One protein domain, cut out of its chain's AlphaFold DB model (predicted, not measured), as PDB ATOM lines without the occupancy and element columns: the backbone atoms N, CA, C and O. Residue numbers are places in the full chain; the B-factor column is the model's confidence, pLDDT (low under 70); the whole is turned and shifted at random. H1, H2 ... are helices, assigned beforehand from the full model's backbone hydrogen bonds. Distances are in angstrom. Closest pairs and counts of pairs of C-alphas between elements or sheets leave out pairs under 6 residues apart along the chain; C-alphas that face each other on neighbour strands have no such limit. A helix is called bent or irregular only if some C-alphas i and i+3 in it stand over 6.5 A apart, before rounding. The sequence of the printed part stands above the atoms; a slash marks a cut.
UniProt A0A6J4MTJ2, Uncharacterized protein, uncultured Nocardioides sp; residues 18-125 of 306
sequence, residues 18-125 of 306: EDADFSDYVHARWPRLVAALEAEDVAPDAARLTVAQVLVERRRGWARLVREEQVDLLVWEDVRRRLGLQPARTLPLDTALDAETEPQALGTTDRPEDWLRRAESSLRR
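Overview. This is residues 18 to 125 of the 306 residues of an uncharacterized protein of uncultured Nocardioides sp (UniProt A0A6J4MTJ2). The long, kinked helix H2 forms the core, with bent H1 and H3 packed on it and H5 crossing it. Residues 97 to 102 stick out. The printed part has 108 residues with five named helices, H1 to H5 in order along the chain, which hold 76 of them, and no named strand; the class is all helix, and the whole is compact, with a radius of gyration of the C-alphas of 13.5 A and spans of 35 by 30 by 29 A.

Along the chain. H2, residues 44 to 67, starts at C-alpha (-16.675, -5.364, 50.554); it is irregular, C-alphas 60 and 63 being 8.2 A apart. H1, assigned as one helix by its hydrogen bonds, is bent, C-alphas 28 and 31 being 7.4 A apart: arms H1a, 18 to 28, and H1b, 31 to 38. H3 is 71 to 83, H4 92 to 95, H5 112 to 125, ending at C-alpha (-31.127, -18.033, 39.118).

Arrangement. H2 touches H5, about perpendicular at 86 degrees; closest C-alphas, Ala 52 and Leu 116, 4.9 A. H2 and H3 form a hairpin; closest C-alphas, Leu 65 and Val 71, 5.6 A. H2 touches H1b with residues 44 to 51 alone; closest C-alphas, Val 34 and Ala 47, 5.9 A. H4 only just touches H1b, with 3 pairs of C-alphas within 8 A. Every O i to N i+4 pair is within hydrogen-bond range in H1a, H1b, H3 and H5; in H2, 15 of 20.

Size, cuts and confidence. The printed part has no cut. The H4 to H5 link is long. Residues 18 and 88 to 109 have pLDDT under 70.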
ATOM      1  N   GLU A  18      -8.426 -18.947  25.249       69.00
ATOM      2  CA  GLU A  18      -9.314 -17.862  25.695       69.00
ATOM      3  C   GLU A  18      -9.735 -17.951  27.180       69.00
ATOM      4  O   GLU A  18      -9.969 -16.926  27.817       69.00
ATOM      5  N   ASP A  19      -9.852 -19.162  27.741       74.19
ATOM      6  CA  ASP A  19     -10.150 -19.377  29.164       74.19
ATOM      7  C   ASP A  19      -8.906 -19.132  30.043       74.19
ATOM      8  O   ASP A  19      -9.053 -18.735  31.203       74.19
ATOM      9  N   ALA A  20      -7.699 -19.342  29.500       74.75
ATOM     10  CA  ALA A  20      -6.437 -19.054  30.186       74.75
ATOM     11  C   ALA A  20      -6.209 -17.538  30.275       74.75
ATOM     12  O   ALA A  20      -6.078 -17.021  31.381       74.75
ATOM     13  N   ASP A  21      -6.340 -16.815  29.156       85.62
ATOM     14  CA  ASP A  21      -6.205 -15.350  29.112       85.62
ATOM     15  C   ASP A  21      -7.195 -14.639  30.053       85.62
ATOM     16  O   ASP A  21      -6.879 -13.624  30.675       85.62
ATOM     17  N   PHE A  22      -8.419 -15.165  30.171       90.56
ATOM     18  CA  PHE A  22      -9.412 -14.651  31.118       90.56
ATOM     19  C   PHE A  22      -8.994 -14.894  32.570       90.56
ATOM     20  O   PHE A  22      -9.085 -13.985  33.392       90.56
ATOM     21  N   SER A  23      -8.552 -16.107  32.896       90.88
ATOM     22  CA  SER A  23      -8.135 -16.459  34.259       90.88
ATOM     23  C   SER A  23      -6.937 -15.618  34.700       90.88
ATOM     24  O   SER A  23      -6.957 -15.051  35.794       90.88
ATOM     25  N   ASP A  24      -5.954 -15.448  33.817       90.69
ATOM     26  CA  ASP A  24      -4.764 -14.632  34.058       90.69
ATOM     27  C   ASP A  24      -5.134 -13.168  34.300       90.69
ATOM     28  O   ASP A  24      -4.679 -12.554  35.270       90.69
ATOM     29  N   TYR A  25      -6.038 -12.621  33.482       91.12
ATOM     30  CA  TYR A  25      -6.576 -11.283  33.692       91.12
ATOM     31  C   TYR A  25      -7.270 -11.144  35.049       91.12
ATOM     32  O   TYR A  25      -7.001 -10.192  35.786       91.12
ATOM     33  N   VAL A  26      -8.166 -12.076  35.394       92.94
ATOM     34  CA  VAL A  26      -8.906 -12.027  36.661       92.94
ATOM     35  C   VAL A  26      -7.931 -12.046  37.827       92.94
ATOM     36  O   VAL A  26      -8.028 -11.181  38.691       92.94
ATOM     37  N   HIS A  27      -6.959 -12.954  37.840       90.12
ATOM     38  CA  HIS A  27      -5.954 -13.000  38.900       90.12
ATOM     39  C   HIS A  27      -5.140 -11.704  38.997       90.12
ATOM     40  O   HIS A  27      -4.927 -11.197  40.099       90.12
ATOM     41  N   ALA A  28      -4.730 -11.135  37.861       88.94
ATOM     42  CA  ALA A  28      -3.913  -9.924  37.826       88.94
ATOM     43  C   ALA A  28      -4.676  -8.649  38.229       88.94
ATOM     44  O   ALA A  28      -4.089  -7.711  38.787       88.94
ATOM     45  N   ARG A  29      -5.974  -8.571  37.910       89.81
ATOM     46  CA  ARG A  29      -6.780  -7.348  38.060       89.81
ATOM     47  C   ARG A  29      -7.758  -7.384  39.230       89.81
ATOM     48  O   ARG A  29      -8.126  -6.314  39.711       89.81
ATOM     49  N   TRP A  30      -8.131  -8.560  39.734       90.62
ATOM     50  CA  TRP A  30      -9.103  -8.710  40.823       90.62
ATOM     51  C   TRP A  30      -8.776  -7.871  42.065       90.62
ATOM     52  O   TRP A  30      -9.638  -7.079  42.455       90.62
ATOM     53  N   PRO A  31      -7.562  -7.939  42.658       89.12
ATOM     54  CA  PRO A  31      -7.273  -7.189  43.881       89.12
ATOM     55  C   PRO A  31      -7.410  -5.679  43.681       89.12
ATOM     56  O   PRO A  31      -7.935  -4.983  44.543       89.12
ATOM     57  N   ARG A  32      -6.997  -5.178  42.509       86.25
ATOM     58  CA  ARG A  32      -7.052  -3.750  42.173       86.25
ATOM     59  C   ARG A  32      -8.481  -3.264  41.963       86.25
ATOM     60  O   ARG A  32      -8.842  -2.211  42.475       86.25
ATOM     61  N   LEU A  33      -9.296  -4.034  41.242       88.94
ATOM     62  CA  LEU A  33     -10.703  -3.703  41.008       88.94
ATOM     63  C   LEU A  33     -11.491  -3.647  42.321       88.94
ATOM     64  O   LEU A  33     -12.304  -2.748  42.503       88.94
ATOM     65  N   VAL A  34     -11.244  -4.589  43.235       90.31
ATOM     66  CA  VAL A  34     -11.913  -4.619  44.542       90.31
ATOM     67  C   VAL A  34     -11.423  -3.478  45.433       90.31
ATOM     68  O   VAL A  34     -12.254  -2.733  45.946       90.31
ATOM     69  N   ALA A  35     -10.106  -3.284  45.556       87.00
ATOM     70  CA  ALA A  35      -9.535  -2.223  46.386       87.00
ATOM     71  C   ALA A  35      -9.977  -0.820  45.936       87.00
ATOM     72  O   ALA A  35     -10.285   0.020  46.775       87.00
ATOM     73  N   ALA A  36     -10.070  -0.576  44.624       87.19
ATOM     74  CA  ALA A  36     -10.551   0.700  44.095       87.19
ATOM     75  C   ALA A  36     -12.014   0.987  44.483       87.19
ATOM     76  O   ALA A  36     -12.352   2.124  44.780       87.19
ATOM     77  N   LEU A  37     -12.879  -0.034  44.515       89.50
ATOM     78  CA  LEU A  37     -14.272   0.126  44.948       89.50
ATOM     79  C   LEU A  37     -14.389   0.301  46.463       89.50
ATOM     80  O   LEU A  37     -15.197   1.103  46.919       89.50
ATOM     81  N   GLU A  38     -13.597  -0.434  47.241       88.44
ATOM     82  CA  GLU A  38     -13.566  -0.291  48.703       88.44
ATOM     83  C   GLU A  38     -13.051   1.092  49.125       88.44
ATOM     84  O   GLU A  38     -13.577   1.671  50.069       88.44
ATOM     85  N   ALA A  39     -12.091   1.660  48.386       86.94
ATOM     86  CA  ALA A  39     -11.632   3.038  48.572       86.94
ATOM     87  C   ALA A  39     -12.712   4.092  48.251       86.94
ATOM     88  O   ALA A  39     -12.607   5.231  48.697       86.94
ATOM     89  N   GLU A  40     -13.750   3.718  47.497       88.56
ATOM     90  CA  GLU A  40     -14.948   4.526  47.229       88.56
ATOM     91  C   GLU A  40     -16.119   4.169  48.169       88.56
ATOM     92  O   GLU A  40     -17.283   4.368  47.819       88.56
ATOM     93  N   ASP A  41     -15.827   3.612  49.350       90.19
ATOM     94  CA  ASP A  41     -16.798   3.215  50.382       90.19
ATOM     95  C   ASP A  41     -17.841   2.172  49.922       90.19
ATOM     96  O   ASP A  41     -18.897   1.991  50.542       90.19
ATOM     97  N   VAL A  42     -17.567   1.422  48.849       91.75
ATOM     98  CA  VAL A  42     -18.428   0.304  48.443       91.75
ATOM     99  C   VAL A  42     -18.239  -0.853  49.419       91.75
ATOM    100  O   VAL A  42     -17.125  -1.325  49.642       91.75
ATOM    101  N   ALA A  43     -19.348  -1.375  49.951       92.75
ATOM    102  CA  ALA A  43     -19.313  -2.511  50.865       92.75
ATOM    103  C   ALA A  43     -18.515  -3.702  50.270       92.75
ATOM    104  O   ALA A  43     -18.810  -4.112  49.139       92.75
ATOM    105  N   PRO A  44     -17.584  -4.314  51.029       89.69
ATOM    106  CA  PRO A  44     -16.675  -5.364  50.554       89.69
ATOM    107  C   PRO A  44     -17.349  -6.490  49.741       89.69
ATOM    108  O   PRO A  44     -16.916  -6.833  48.636       89.69
ATOM    109  N   ASP A  45     -18.453  -7.045  50.243       92.00
ATOM    110  CA  ASP A  45     -19.201  -8.114  49.568       92.00
ATOM    111  C   ASP A  45     -19.890  -7.640  48.279       92.00
ATOM    112  O   ASP A  45     -20.001  -8.390  47.304       92.00
ATOM    113  N   ALA A  46     -20.368  -6.393  48.266       92.38
ATOM    114  CA  ALA A  46     -21.036  -5.801  47.112       92.38
ATOM    115  C   ALA A  46     -20.037  -5.511  45.984       92.38
ATOM    116  O   ALA A  46     -20.351  -5.782  44.820       92.38
ATOM    117  N   ALA A  47     -18.832  -5.040  46.323       92.62
ATOM    118  CA  ALA A  47     -17.732  -4.835  45.386       92.62
ATOM    119  C   ALA A  47     -17.344  -6.157  44.702       92.62
ATOM    120  O   ALA A  47     -17.470  -6.288  43.480       92.62
ATOM    121  N   ARG A  48     -16.989  -7.180  45.493       94.06
ATOM    122  CA  ARG A  48     -16.573  -8.503  44.992       94.06
ATOM    123  C   ARG A  48     -17.649  -9.170  44.143       94.06
ATOM    124  O   ARG A  48     -17.372  -9.646  43.041       94.06
ATOM    125  N   LEU A  49     -18.900  -9.177  44.611       94.88
ATOM    126  CA  LEU A  49     -19.997  -9.789  43.864       94.88
ATOM    127  C   LEU A  49     -20.277  -9.063  42.544       94.88
ATOM    128  O   LEU A  49     -20.573  -9.723  41.547       94.88
ATOM    129  N   THR A  50     -20.200  -7.732  42.520       95.38
ATOM    130  CA  THR A  50     -20.476  -6.957  41.303       95.38
ATOM    131  C   THR A  50     -19.372  -7.135  40.269       95.38
ATOM    132  O   THR A  50     -19.684  -7.411  39.107       95.38
ATOM    133  N   VAL A  51     -18.104  -7.076  40.691       94.94
ATOM    134  CA  VAL A  51     -16.943  -7.379  39.837       94.94
ATOM    135  C   VAL A  51     -17.077  -8.785  39.254       94.94
ATOM    136  O   VAL A  51     -17.052  -8.955  38.035       94.94
ATOM    137  N   ALA A  52     -17.347  -9.787  40.094       96.12
ATOM    138  CA  ALA A  52     -17.543 -11.159  39.638       96.12
ATOM    139  C   ALA A  52     -18.719 -11.308  38.654       96.12
ATOM    140  O   ALA A  52     -18.603 -12.027  37.665       96.12
ATOM    141  N   GLN A  53     -19.849 -10.625  38.874       95.50
ATOM    142  CA  GLN A  53     -20.984 -10.655  37.942       95.50
ATOM    143  C   GLN A  53     -20.635 -10.066  36.575       95.50
ATOM    144  O   GLN A  53     -21.007 -10.657  35.562       95.50
ATOM    145  N   VAL A  54     -19.928  -8.934  36.533       95.38
ATOM    146  CA  VAL A  54     -19.488  -8.323  35.270       95.38
ATOM    147  C   VAL A  54     -18.530  -9.255  34.535       95.38
ATOM    148  O   VAL A  54     -18.759  -9.557  33.364       95.38
ATOM    149  N   LEU A  55     -17.521  -9.787  35.227       94.88
ATOM    150  CA  LEU A  55     -16.538 -10.700  34.640       94.88
ATOM    151  C   LEU A  55     -17.192 -11.975  34.087       94.88
ATOM    152  O   LEU A  55     -16.928 -12.359  32.948       94.88
ATOM    153  N   VAL A  56     -18.110 -12.597  34.834       95.06
ATOM    154  CA  VAL A  56     -18.852 -13.789  34.380       95.06
ATOM    155  C   VAL A  56     -19.698 -13.500  33.139       95.06
ATOM    156  O   VAL A  56     -19.768 -14.329  32.230       95.06
ATOM    157  N   GLU A  57     -20.355 -12.343  33.073       92.50
ATOM    158  CA  GLU A  57     -21.157 -11.970  31.903       92.50
ATOM    159  C   GLU A  57     -20.293 -11.691  30.671       92.50
ATOM    160  O   GLU A  57     -20.662 -12.076  29.558       92.50
ATOM    161  N   ARG A  58     -19.122 -11.076  30.867       91.38
ATOM    162  CA  ARG A  58     -18.164 -10.754  29.803       91.38
ATOM    163  C   ARG A  58     -17.343 -11.964  29.346       91.38
ATOM    164  O   ARG A  58     -16.879 -11.961  28.207       91.38
ATOM    165  N   ARG A  59     -17.264 -13.038  30.144       91.19
ATOM    166  CA  ARG A  59     -16.514 -14.272  29.835       91.19
ATOM    167  C   ARG A  59     -16.811 -14.848  28.445       91.19
ATOM    168  O   ARG A  59     -15.897 -15.242  27.736       91.19
ATOM    169  N   ARG A  60     -18.077 -14.864  28.007       84.62
ATOM    170  CA  ARG A  60     -18.459 -15.410  26.680       84.62
ATOM    171  C   ARG A  60     -18.027 -14.550  25.489       84.62
ATOM    172  O   ARG A  60     -18.070 -15.033  24.365       84.62
ATOM    173  N   GLY A  61     -17.663 -13.293  25.723       85.50
ATOM    174  CA  GLY A  61     -17.187 -12.355  24.706       85.50
ATOM    175  C   GLY A  61     -15.727 -11.955  24.902       85.50
ATOM    176  O   GLY A  61     -15.296 -10.975  24.298       85.50
ATOM    177  N   TRP A  62     -14.979 -12.676  25.743       89.00
ATOM    178  CA  TRP A  62     -13.658 -12.260  26.205       89.00
ATOM    179  C   TRP A  62     -12.666 -12.020  25.064       89.00
ATOM    180  O   TRP A  62     -12.121 -10.928  24.940       89.00
ATOM    181  N   ALA A  63     -12.539 -12.977  24.142       84.69
ATOM    182  CA  ALA A  63     -11.647 -12.872  22.985       84.69
ATOM    183  C   ALA A  63     -11.973 -11.693  22.045       84.69
ATOM    184  O   ALA A  63     -11.132 -11.243  21.266       84.69
ATOM    185  N   ARG A  64     -13.209 -11.183  22.070       84.06
ATOM    186  CA  ARG A  64     -13.568  -9.961  21.344       84.06
ATOM    187  C   ARG A  64     -13.123  -8.718  22.109       84.06
ATOM    188  O   ARG A  64     -12.529  -7.843  21.501       84.06
ATOM    189  N   LEU A  65     -13.368  -8.676  23.416       84.31
ATOM    190  CA  LEU A  65     -13.001  -7.541  24.267       84.31
ATOM    191  C   LEU A  65     -11.487  -7.315  24.295       84.31
ATOM    192  O   LEU A  65     -11.048  -6.177  24.193       84.31
ATOM    193  N   VAL A  66     -10.694  -8.391  24.373       85.44
ATOM    194  CA  VAL A  66      -9.222  -8.312  24.353       85.44
ATOM    195  C   VAL A  66      -8.713  -7.660  23.065       85.44
ATOM    196  O   VAL A  66      -7.825  -6.817  23.118       85.44
ATOM    197  N   ARG A  67      -9.321  -7.974  21.915       81.56
ATOM    198  CA  ARG A  67      -8.953  -7.380  20.616       81.56
ATOM    199  C   ARG A  67      -9.319  -5.905  20.475       81.56
ATOM    200  O   ARG A  67      -8.772  -5.236  19.612       81.56
ATOM    201  N   GLU A  68     -10.261  -5.416  21.276       78.94
ATOM    202  CA  GLU A  68     -10.689  -4.014  21.274       78.94
ATOM    203  C   GLU A  68      -9.809  -3.143  22.212       78.94
ATOM    204  O   GLU A  68     -10.073  -1.950  22.351       78.94
ATOM    205  N   GLU A  69      -8.775  -3.735  22.845       71.94
ATOM    206  CA  GLU A  69      -7.731  -3.115  23.696       71.94
ATOM    207  C   GLU A  69      -8.233  -2.238  24.865       71.94
ATOM    208  O   GLU A  69      -7.465  -1.529  25.507       71.94
ATOM    209  N   GLN A  70      -9.520  -2.319  25.211       78.88
ATOM    210  CA  GLN A  70     -10.163  -1.494  26.248       78.88
ATOM    211  C   GLN A  70     -10.837  -2.336  27.341       78.88
ATOM    212  O   GLN A  70     -11.810  -1.916  27.967       78.88
ATOM    213  N   VAL A  71     -10.330  -3.548  27.576       86.25
ATOM    214  CA  VAL A  71     -10.914  -4.510  28.525       86.25
ATOM    215  C   VAL A  71     -11.065  -3.910  29.921       86.25
ATOM    216  O   VAL A  71     -12.151  -3.970  30.494       86.25
ATOM    217  N   ASP A  72      -9.997  -3.304  30.445       86.88
ATOM    218  CA  ASP A  72      -9.984  -2.736  31.793       86.88
ATOM    219  C   ASP A  72     -11.006  -1.600  31.943       86.88
ATOM    220  O   ASP A  72     -11.765  -1.575  32.913       86.88
ATOM    221  N   LEU A  73     -11.083  -0.704  30.953       85.44
ATOM    222  CA  LEU A  73     -12.038   0.407  30.930       85.44
ATOM    223  C   LEU A  73     -13.482  -0.096  30.892       85.44
ATOM    224  O   LEU A  73     -14.296   0.313  31.716       85.44
ATOM    225  N   LEU A  74     -13.795  -1.030  29.992       88.00
ATOM    226  CA  LEU A  74     -15.151  -1.560  29.837       88.00
ATOM    227  C   LEU A  74     -15.616  -2.343  31.069       88.00
ATOM    228  O   LEU A  74     -16.769  -2.206  31.489       88.00
ATOM    229  N   VAL A  75     -14.734  -3.157  31.661       90.88
ATOM    230  CA  VAL A  75     -15.029  -3.879  32.907       90.88
ATOM    231  C   VAL A  75     -15.268  -2.882  34.039       90.88
ATOM    232  O   VAL A  75     -16.266  -3.004  34.751       90.88
ATOM    233  N   TRP A  76     -14.406  -1.875  34.181       90.25
ATOM    234  CA  TRP A  76     -14.532  -0.856  35.220       90.25
ATOM    235  C   TRP A  76     -15.825  -0.043  35.089       90.25
ATOM    236  O   TRP A  76     -16.588   0.070  36.051       90.25
ATOM    237  N   GLU A  77     -16.131   0.462  33.895       90.50
ATOM    238  CA  GLU A  77     -17.361   1.210  33.630       90.50
ATOM    239  C   GLU A  77     -18.620   0.393  33.927       90.50
ATOM    240  O   GLU A  77     -19.557   0.902  34.547       90.50
ATOM    241  N   ASP A  78     -18.659  -0.875  33.515       92.25
ATOM    242  CA  ASP A  78     -19.804  -1.749  33.768       92.25
ATOM    243  C   ASP A  78     -20.014  -2.016  35.262       92.25
ATOM    244  O   ASP A  78     -21.160  -2.061  35.724       92.25
ATOM    245  N   VAL A  79     -18.928  -2.196  36.018       93.88
ATOM    246  CA  VAL A  79     -18.983  -2.389  37.472       93.88
ATOM    247  C   VAL A  79     -19.541  -1.138  38.147       93.88
ATOM    248  O   VAL A  79     -20.505  -1.235  38.910       93.88
ATOM    249  N   ARG A  80     -19.016   0.042  37.802       92.88
ATOM    250  CA  ARG A  80     -19.497   1.329  38.332       92.88
ATOM    251  C   ARG A  80     -20.960   1.578  38.002       92.88
ATOM    252  O   ARG A  80     -21.744   1.909  38.890       92.88
ATOM    253  N   ARG A  81     -21.353   1.338  36.749       92.81
ATOM    254  CA  ARG A  81     -22.736   1.502  36.282       92.81
ATOM    255  C   ARG A  81     -23.712   0.657  37.100       92.81
ATOM    256  O   ARG A  81     -24.799   1.124  37.422       92.81
ATOM    257  N   ARG A  82     -23.340  -0.575  37.465       93.50
ATOM    258  CA  ARG A  82     -24.182  -1.461  38.295       93.50
ATOM    259  C   ARG A  82     -24.308  -1.008  39.739       93.50
ATOM    260  O   ARG A  82     -25.340  -1.269  40.350       93.50
ATOM    261  N   LEU A  83     -23.274  -0.364  40.263       93.75
ATOM    262  CA  LEU A  83     -23.269   0.202  41.610       93.75
ATOM    263  C   LEU A  83     -23.920   1.592  41.662       93.75
ATOM    264  O   LEU A  83     -24.059   2.149  42.744       93.75
ATOM    265  N   GLY A  84     -24.334   2.152  40.518       92.81
ATOM    266  CA  GLY A  84     -24.875   3.510  40.444       92.81
ATOM    267  C   GLY A  84     -23.817   4.594  40.671       92.81
ATOM    268  O   GLY A  84     -24.166   5.728  40.988       92.81
ATOM    269  N   LEU A  85     -22.534   4.255  40.518       89.38
ATOM    270  CA  LEU A  85     -21.428   5.198  40.645       89.38
ATOM    271  C   LEU A  85     -21.280   6.018  39.359       89.38
ATOM    272  O   LEU A  85     -21.518   5.524  38.254       89.38
ATOM    273  N   GLN A  86     -20.851   7.275  39.503       84.00
ATOM    274  CA  GLN A  86     -20.580   8.154  38.364       84.00
ATOM    275  C   GLN A  86     -19.514   7.533  37.450       84.00
ATOM    276  O   GLN A  86     -18.546   6.975  37.973       84.00
ATOM    277  N   PRO A  87     -19.644   7.617  36.113       74.94
ATOM    278  CA  PRO A  87     -18.646   7.077  35.194       74.94
ATOM    279  C   PRO A  87     -17.288   7.741  35.447       74.94
ATOM    280  O   PRO A  87     -17.187   8.967  35.529       74.94
ATOM    281  N   ALA A  88     -16.243   6.931  35.609       66.38
ATOM    282  CA  ALA A  88     -14.894   7.443  35.800       66.38
ATOM    283  C   ALA A  88     -14.341   7.917  34.448       66.38
ATOM    284  O   ALA A  88     -14.418   7.190  33.463       66.38
ATOM    285  N   ARG A  89     -13.782   9.134  34.392       60.78
ATOM    286  CA  ARG A  89     -13.132   9.668  33.177       60.78
ATOM    287  C   ARG A  89     -11.744   9.066  32.926       60.78
ATOM    288  O   ARG A  89     -11.207   9.233  31.839       60.78
ATOM    289  N   THR A  90     -11.176   8.392  33.924       63.34
ATOM    290  CA  THR A  90      -9.857   7.757  33.893       63.34
ATOM    291  C   THR A  90      -9.907   6.423  34.628       63.34
ATOM    292  O   THR A  90     -10.639   6.269  35.608       63.34
ATOM    293  N   LEU A  91      -9.128   5.451  34.152       63.56
ATOM    294  CA  LEU A  91      -8.976   4.159  34.806       63.56
ATOM    295  C   LEU A  91      -8.138   4.350  36.091       63.56
ATOM    296  O   LEU A  91      -6.990   4.778  35.990       63.56
ATOM    297  N   PRO A  92      -8.639   4.016  37.296       59.12
ATOM    298  CA  PRO A  92      -7.847   4.148  38.523       59.12
ATOM    299  C   PRO A  92      -6.644   3.198  38.567       59.12
ATOM    300  O   PRO A  92      -5.741   3.389  39.381       59.12
ATOM    301  N   LEU A  93      -6.633   2.170  37.706       60.03
ATOM    302  CA  LEU A  93      -5.563   1.177  37.646       60.03
ATOM    303  C   LEU A  93      -4.207   1.771  37.241       60.03
ATOM    304  O   LEU A  93      -3.200   1.192  37.638       60.03
ATOM    305  N   ASP A  94      -4.183   2.908  36.538       55.34
ATOM    306  CA  ASP A  94      -2.941   3.607  36.175       55.34
ATOM    307  C   ASP A  94      -2.453   4.544  37.292       55.34
ATOM    308  O   ASP A  94      -1.258   4.689  37.500       55.34
ATOM    309  N   THR A  95      -3.352   5.126  38.089       52.38
ATOM    310  CA  THR A  95      -2.981   5.951  39.259       52.38
ATOM    311  C   THR A  95      -2.579   5.125  40.482       52.38
ATOM    312  O   THR A  95      -1.839   5.599  41.337       52.38
ATOM    313  N   ALA A  96      -3.032   3.871  40.569       50.56
ATOM    314  CA  ALA A  96      -2.605   2.928  41.603       50.56
ATOM    315  C   ALA A  96      -1.213   2.312  41.332       50.56
ATOM    316  O   ALA A  96      -0.749   1.511  42.137       50.56
ATOM    317  N   LEU A  97      -0.564   2.650  40.207       47.47
ATOM    318  CA  LEU A  97       0.826   2.275  39.903       47.47
ATOM    319  C   LEU A  97       1.854   3.167  40.620       47.47
ATOM    320  O   LEU A  97       2.952   2.689  40.884       47.47
ATOM    321  N   ASP A  98       1.498   4.409  40.971       44.59
ATOM    322  CA  ASP A  98       2.413   5.355  41.637       44.59
ATOM    323  C   ASP A  98       2.360   5.275  43.169       44.59
ATOM    324  O   ASP A  98       3.285   5.702  43.861       44.59
ATOM    325  N   ALA A  99       1.286   4.713  43.722       48.19
ATOM    326  CA  ALA A  99       1.235   4.377  45.132       48.19
ATOM    327  C   ALA A  99       1.859   2.990  45.308       48.19
ATOM    328  O   ALA A  99       1.224   1.983  44.995       48.19
ATOM    329  N   GLU A 100       3.083   2.934  45.841       44.00
ATOM    330  CA  GLU A 100       3.704   1.735  46.426       44.00
ATOM    331  C   GLU A 100       2.906   1.234  47.647       44.00
ATOM    332  O   GLU A 100       3.428   1.029  48.742       44.00
ATOM    333  N   THR A 101       1.601   1.039  47.498       48.97
ATOM    334  CA  THR A 101       0.820   0.267  48.446       48.97
ATOM    335  C   THR A 101       1.162  -1.183  48.155       48.97
ATOM    336  O   THR A 101       0.532  -1.838  47.319       48.97
ATOM    337  N   GLU A 102       2.220  -1.668  48.808       45.28
ATOM    338  CA  GLU A 102       2.489  -3.094  48.902       45.28
ATOM    339  C   GLU A 102       1.165  -3.821  49.192       45.28
ATOM    340  O   GLU A 102       0.445  -3.443  50.121       45.28
ATOM    341  N   PRO A 103       0.827  -4.893  48.457       49.44
ATOM    342  CA  PRO A 103      -0.346  -5.721  48.732       49.44
ATOM    343  C   PRO A 103      -0.187  -6.554  50.027       49.44
ATOM    344  O   PRO A 103      -0.713  -7.660  50.140       49.44
ATOM    345  N   GLN A 104       0.539  -6.041  51.022       46.72
ATOM    346  CA  GLN A 104       0.784  -6.645  52.326       46.72
ATOM    347  C   GLN A 104      -0.217  -6.110  53.363       46.72
ATOM    348  O   GLN A 104       0.159  -5.333  54.229       46.72
ATOM    349  N   ALA A 105      -1.495  -6.509  53.271       44.88
ATOM    350  CA  ALA A 105      -2.447  -6.517  54.410       44.88
ATOM    351  C   ALA A 105      -3.880  -6.968  54.054       44.88
ATOM    352  O   ALA A 105      -4.713  -7.096  54.949       44.88
ATOM    353  N   LEU A 106      -4.217  -7.224  52.786       50.97
ATOM    354  CA  LEU A 106      -5.528  -7.778  52.428       50.97
ATOM    355  C   LEU A 106      -5.483  -9.302  52.586       50.97
ATOM    356  O   LEU A 106      -4.805  -9.995  51.834       50.97
ATOM    357  N   GLY A 107      -6.158  -9.805  53.621       49.91
ATOM    358  CA  GLY A 107      -6.134 -11.205  54.048       49.91
ATOM    359  C   GLY A 107      -6.216 -12.217  52.900       49.91
ATOM    360  O   GLY A 107      -7.098 -12.163  52.045       49.91
ATOM    361  N   THR A 108      -5.298 -13.179  52.941       51.00
ATOM    362  CA  THR A 108      -4.971 -14.239  51.972       51.00
ATOM    363  C   THR A 108      -6.092 -15.260  51.691       51.00
ATOM    364  O   THR A 108      -5.827 -16.374  51.239       51.00
ATOM    365  N   THR A 109      -7.351 -14.921  51.963       58.41
ATOM    366  CA  THR A 109      -8.489 -15.854  51.926       58.41
ATOM    367  C   THR A 109      -9.498 -15.536  50.819       58.41
ATOM    368  O   THR A 109     -10.391 -16.338  50.564       58.41
ATOM    369  N   ASP A 110      -9.370 -14.395  50.139       70.62
ATOM    370  CA  ASP A 110     -10.356 -13.945  49.154       70.62
ATOM    371  C   ASP A 110     -10.045 -14.445  47.736       70.62
ATOM    372  O   ASP A 110      -9.443 -13.755  46.913       70.62
ATOM    373  N   ARG A 111     -10.426 -15.694  47.459       84.50
ATOM    374  CA  ARG A 111     -10.210 -16.333  46.156       84.50
ATOM    375  C   ARG A 111     -11.236 -15.837  45.123       84.50
ATOM    376  O   ARG A 111     -12.438 -16.033  45.337       84.50
ATOM    377  N   PRO A 112     -10.818 -15.244  43.986       89.62
ATOM    378  CA  PRO A 112     -11.746 -14.739  42.970       89.62
ATOM    379  C   PRO A 112     -12.680 -15.832  42.433       89.62
ATOM    380  O   PRO A 112     -13.837 -15.562  42.106       89.62
ATOM    381  N   GLU A 113     -12.235 -17.090  42.407       91.31
ATOM    382  CA  GLU A 113     -13.020 -18.237  41.941       91.31
ATOM    383  C   GLU A 113     -14.299 -18.438  42.758       91.31
ATOM    384  O   GLU A 113     -15.336 -18.823  42.210       91.31
ATOM    385  N   ASP A 114     -14.258 -18.179  44.066       92.00
ATOM    386  CA  ASP A 114     -15.414 -18.345  44.950       92.00
ATOM    387  C   ASP A 114     -16.510 -17.335  44.602       92.00
ATOM    388  O   ASP A 114     -17.694 -17.684  44.494       92.00
ATOM    389  N   TRP A 115     -16.107 -16.101  44.316       93.31
ATOM    390  CA  TRP A 115     -17.010 -15.038  43.896       93.31
ATOM    391  C   TRP A 115     -17.512 -15.215  42.473       93.31
ATOM    392  O   TRP A 115     -18.703 -15.003  42.238       93.31
ATOM    393  N   LEU A 116     -16.669 -15.669  41.542       93.62
ATOM    394  CA  LEU A 116     -17.095 -16.023  40.186       93.62
ATOM    395  C   LEU A 116     -18.150 -17.139  40.220       93.62
ATOM    396  O   LEU A 116     -19.217 -16.990  39.620       93.62
ATOM    397  N   ARG A 117     -17.937 -18.203  41.008       93.31
ATOM    398  CA  ARG A 117     -18.938 -19.273  41.204       93.31
ATOM    399  C   ARG A 117     -20.234 -18.742  41.812       93.31
ATOM    400  O   ARG A 117     -21.337 -19.084  41.363       93.31
ATOM    401  N   ARG A 118     -20.135 -17.869  42.818       92.81
ATOM    402  CA  ARG A 118     -21.307 -17.223  43.429       92.81
ATOM    403  C   ARG A 118     -22.056 -16.359  42.413       92.81
ATOM    404  O   ARG A 118     -23.285 -16.461  42.323       92.81
ATOM    405  N   ALA A 119     -21.346 -15.577  41.608       93.31
ATOM    406  CA  ALA A 119     -21.902 -14.749  40.549       93.31
ATOM    407  C   ALA A 119     -22.611 -15.590  39.476       93.31
ATOM    408  O   ALA A 119     -23.783 -15.326  39.195       93.31
ATOM    409  N   GLU A 120     -21.986 -16.657  38.971       93.44
ATOM    410  CA  GLU A 120     -22.597 -17.610  38.032       93.44
ATOM    411  C   GLU A 120     -23.916 -18.172  38.571       93.44
ATOM    412  O   GLU A 120     -24.941 -18.169  37.877       93.44
ATOM    413  N   SER A 121     -23.930 -18.597  39.839       91.75
ATOM    414  CA  SER A 121     -25.141 -19.116  40.481       91.75
ATOM    415  C   SER A 121     -26.254 -18.059  40.545       91.75
ATOM    416  O   SER A 121     -27.424 -18.358  40.271       91.75
ATOM    417  N   SER A 122     -25.898 -16.805  40.843       91.69
ATOM    418  CA  SER A 122     -26.840 -15.691  40.949       91.69
ATOM    419  C   SER A 122     -27.450 -15.333  39.590       91.69
ATOM    420  O   SER A 122     -28.673 -15.199  39.468       91.69
ATOM    421  N   LEU A 123     -26.625 -15.287  38.541       90.12
ATOM    422  CA  LEU A 123     -27.042 -14.997  37.173       90.12
ATOM    423  C   LEU A 123     -27.900 -16.127  36.607       90.12
ATOM    424  O   LEU A 123     -28.951 -15.867  36.016       90.12
ATOM    425  N   ARG A 124     -27.536 -17.389  36.872       91.44
ATOM    426  CA  ARG A 124     -28.345 -18.557  36.494       91.44
ATOM    427  C   ARG A 124     -29.732 -18.501  37.129       91.44
ATOM    428  O   ARG A 124     -30.724 -18.693  36.427       91.44
ATOM    429  N   ARG A 125     -29.831 -18.189  38.426       91.56
ATOM    430  CA  ARG A 125     -31.127 -18.033  39.118       91.56
ATOM    431  C   ARG A 125     -31.963 -16.907  38.509       91.56
ATOM    432  O   ARG A 125     -33.151 -17.109  38.262       91.56
TER     433      ARG A 125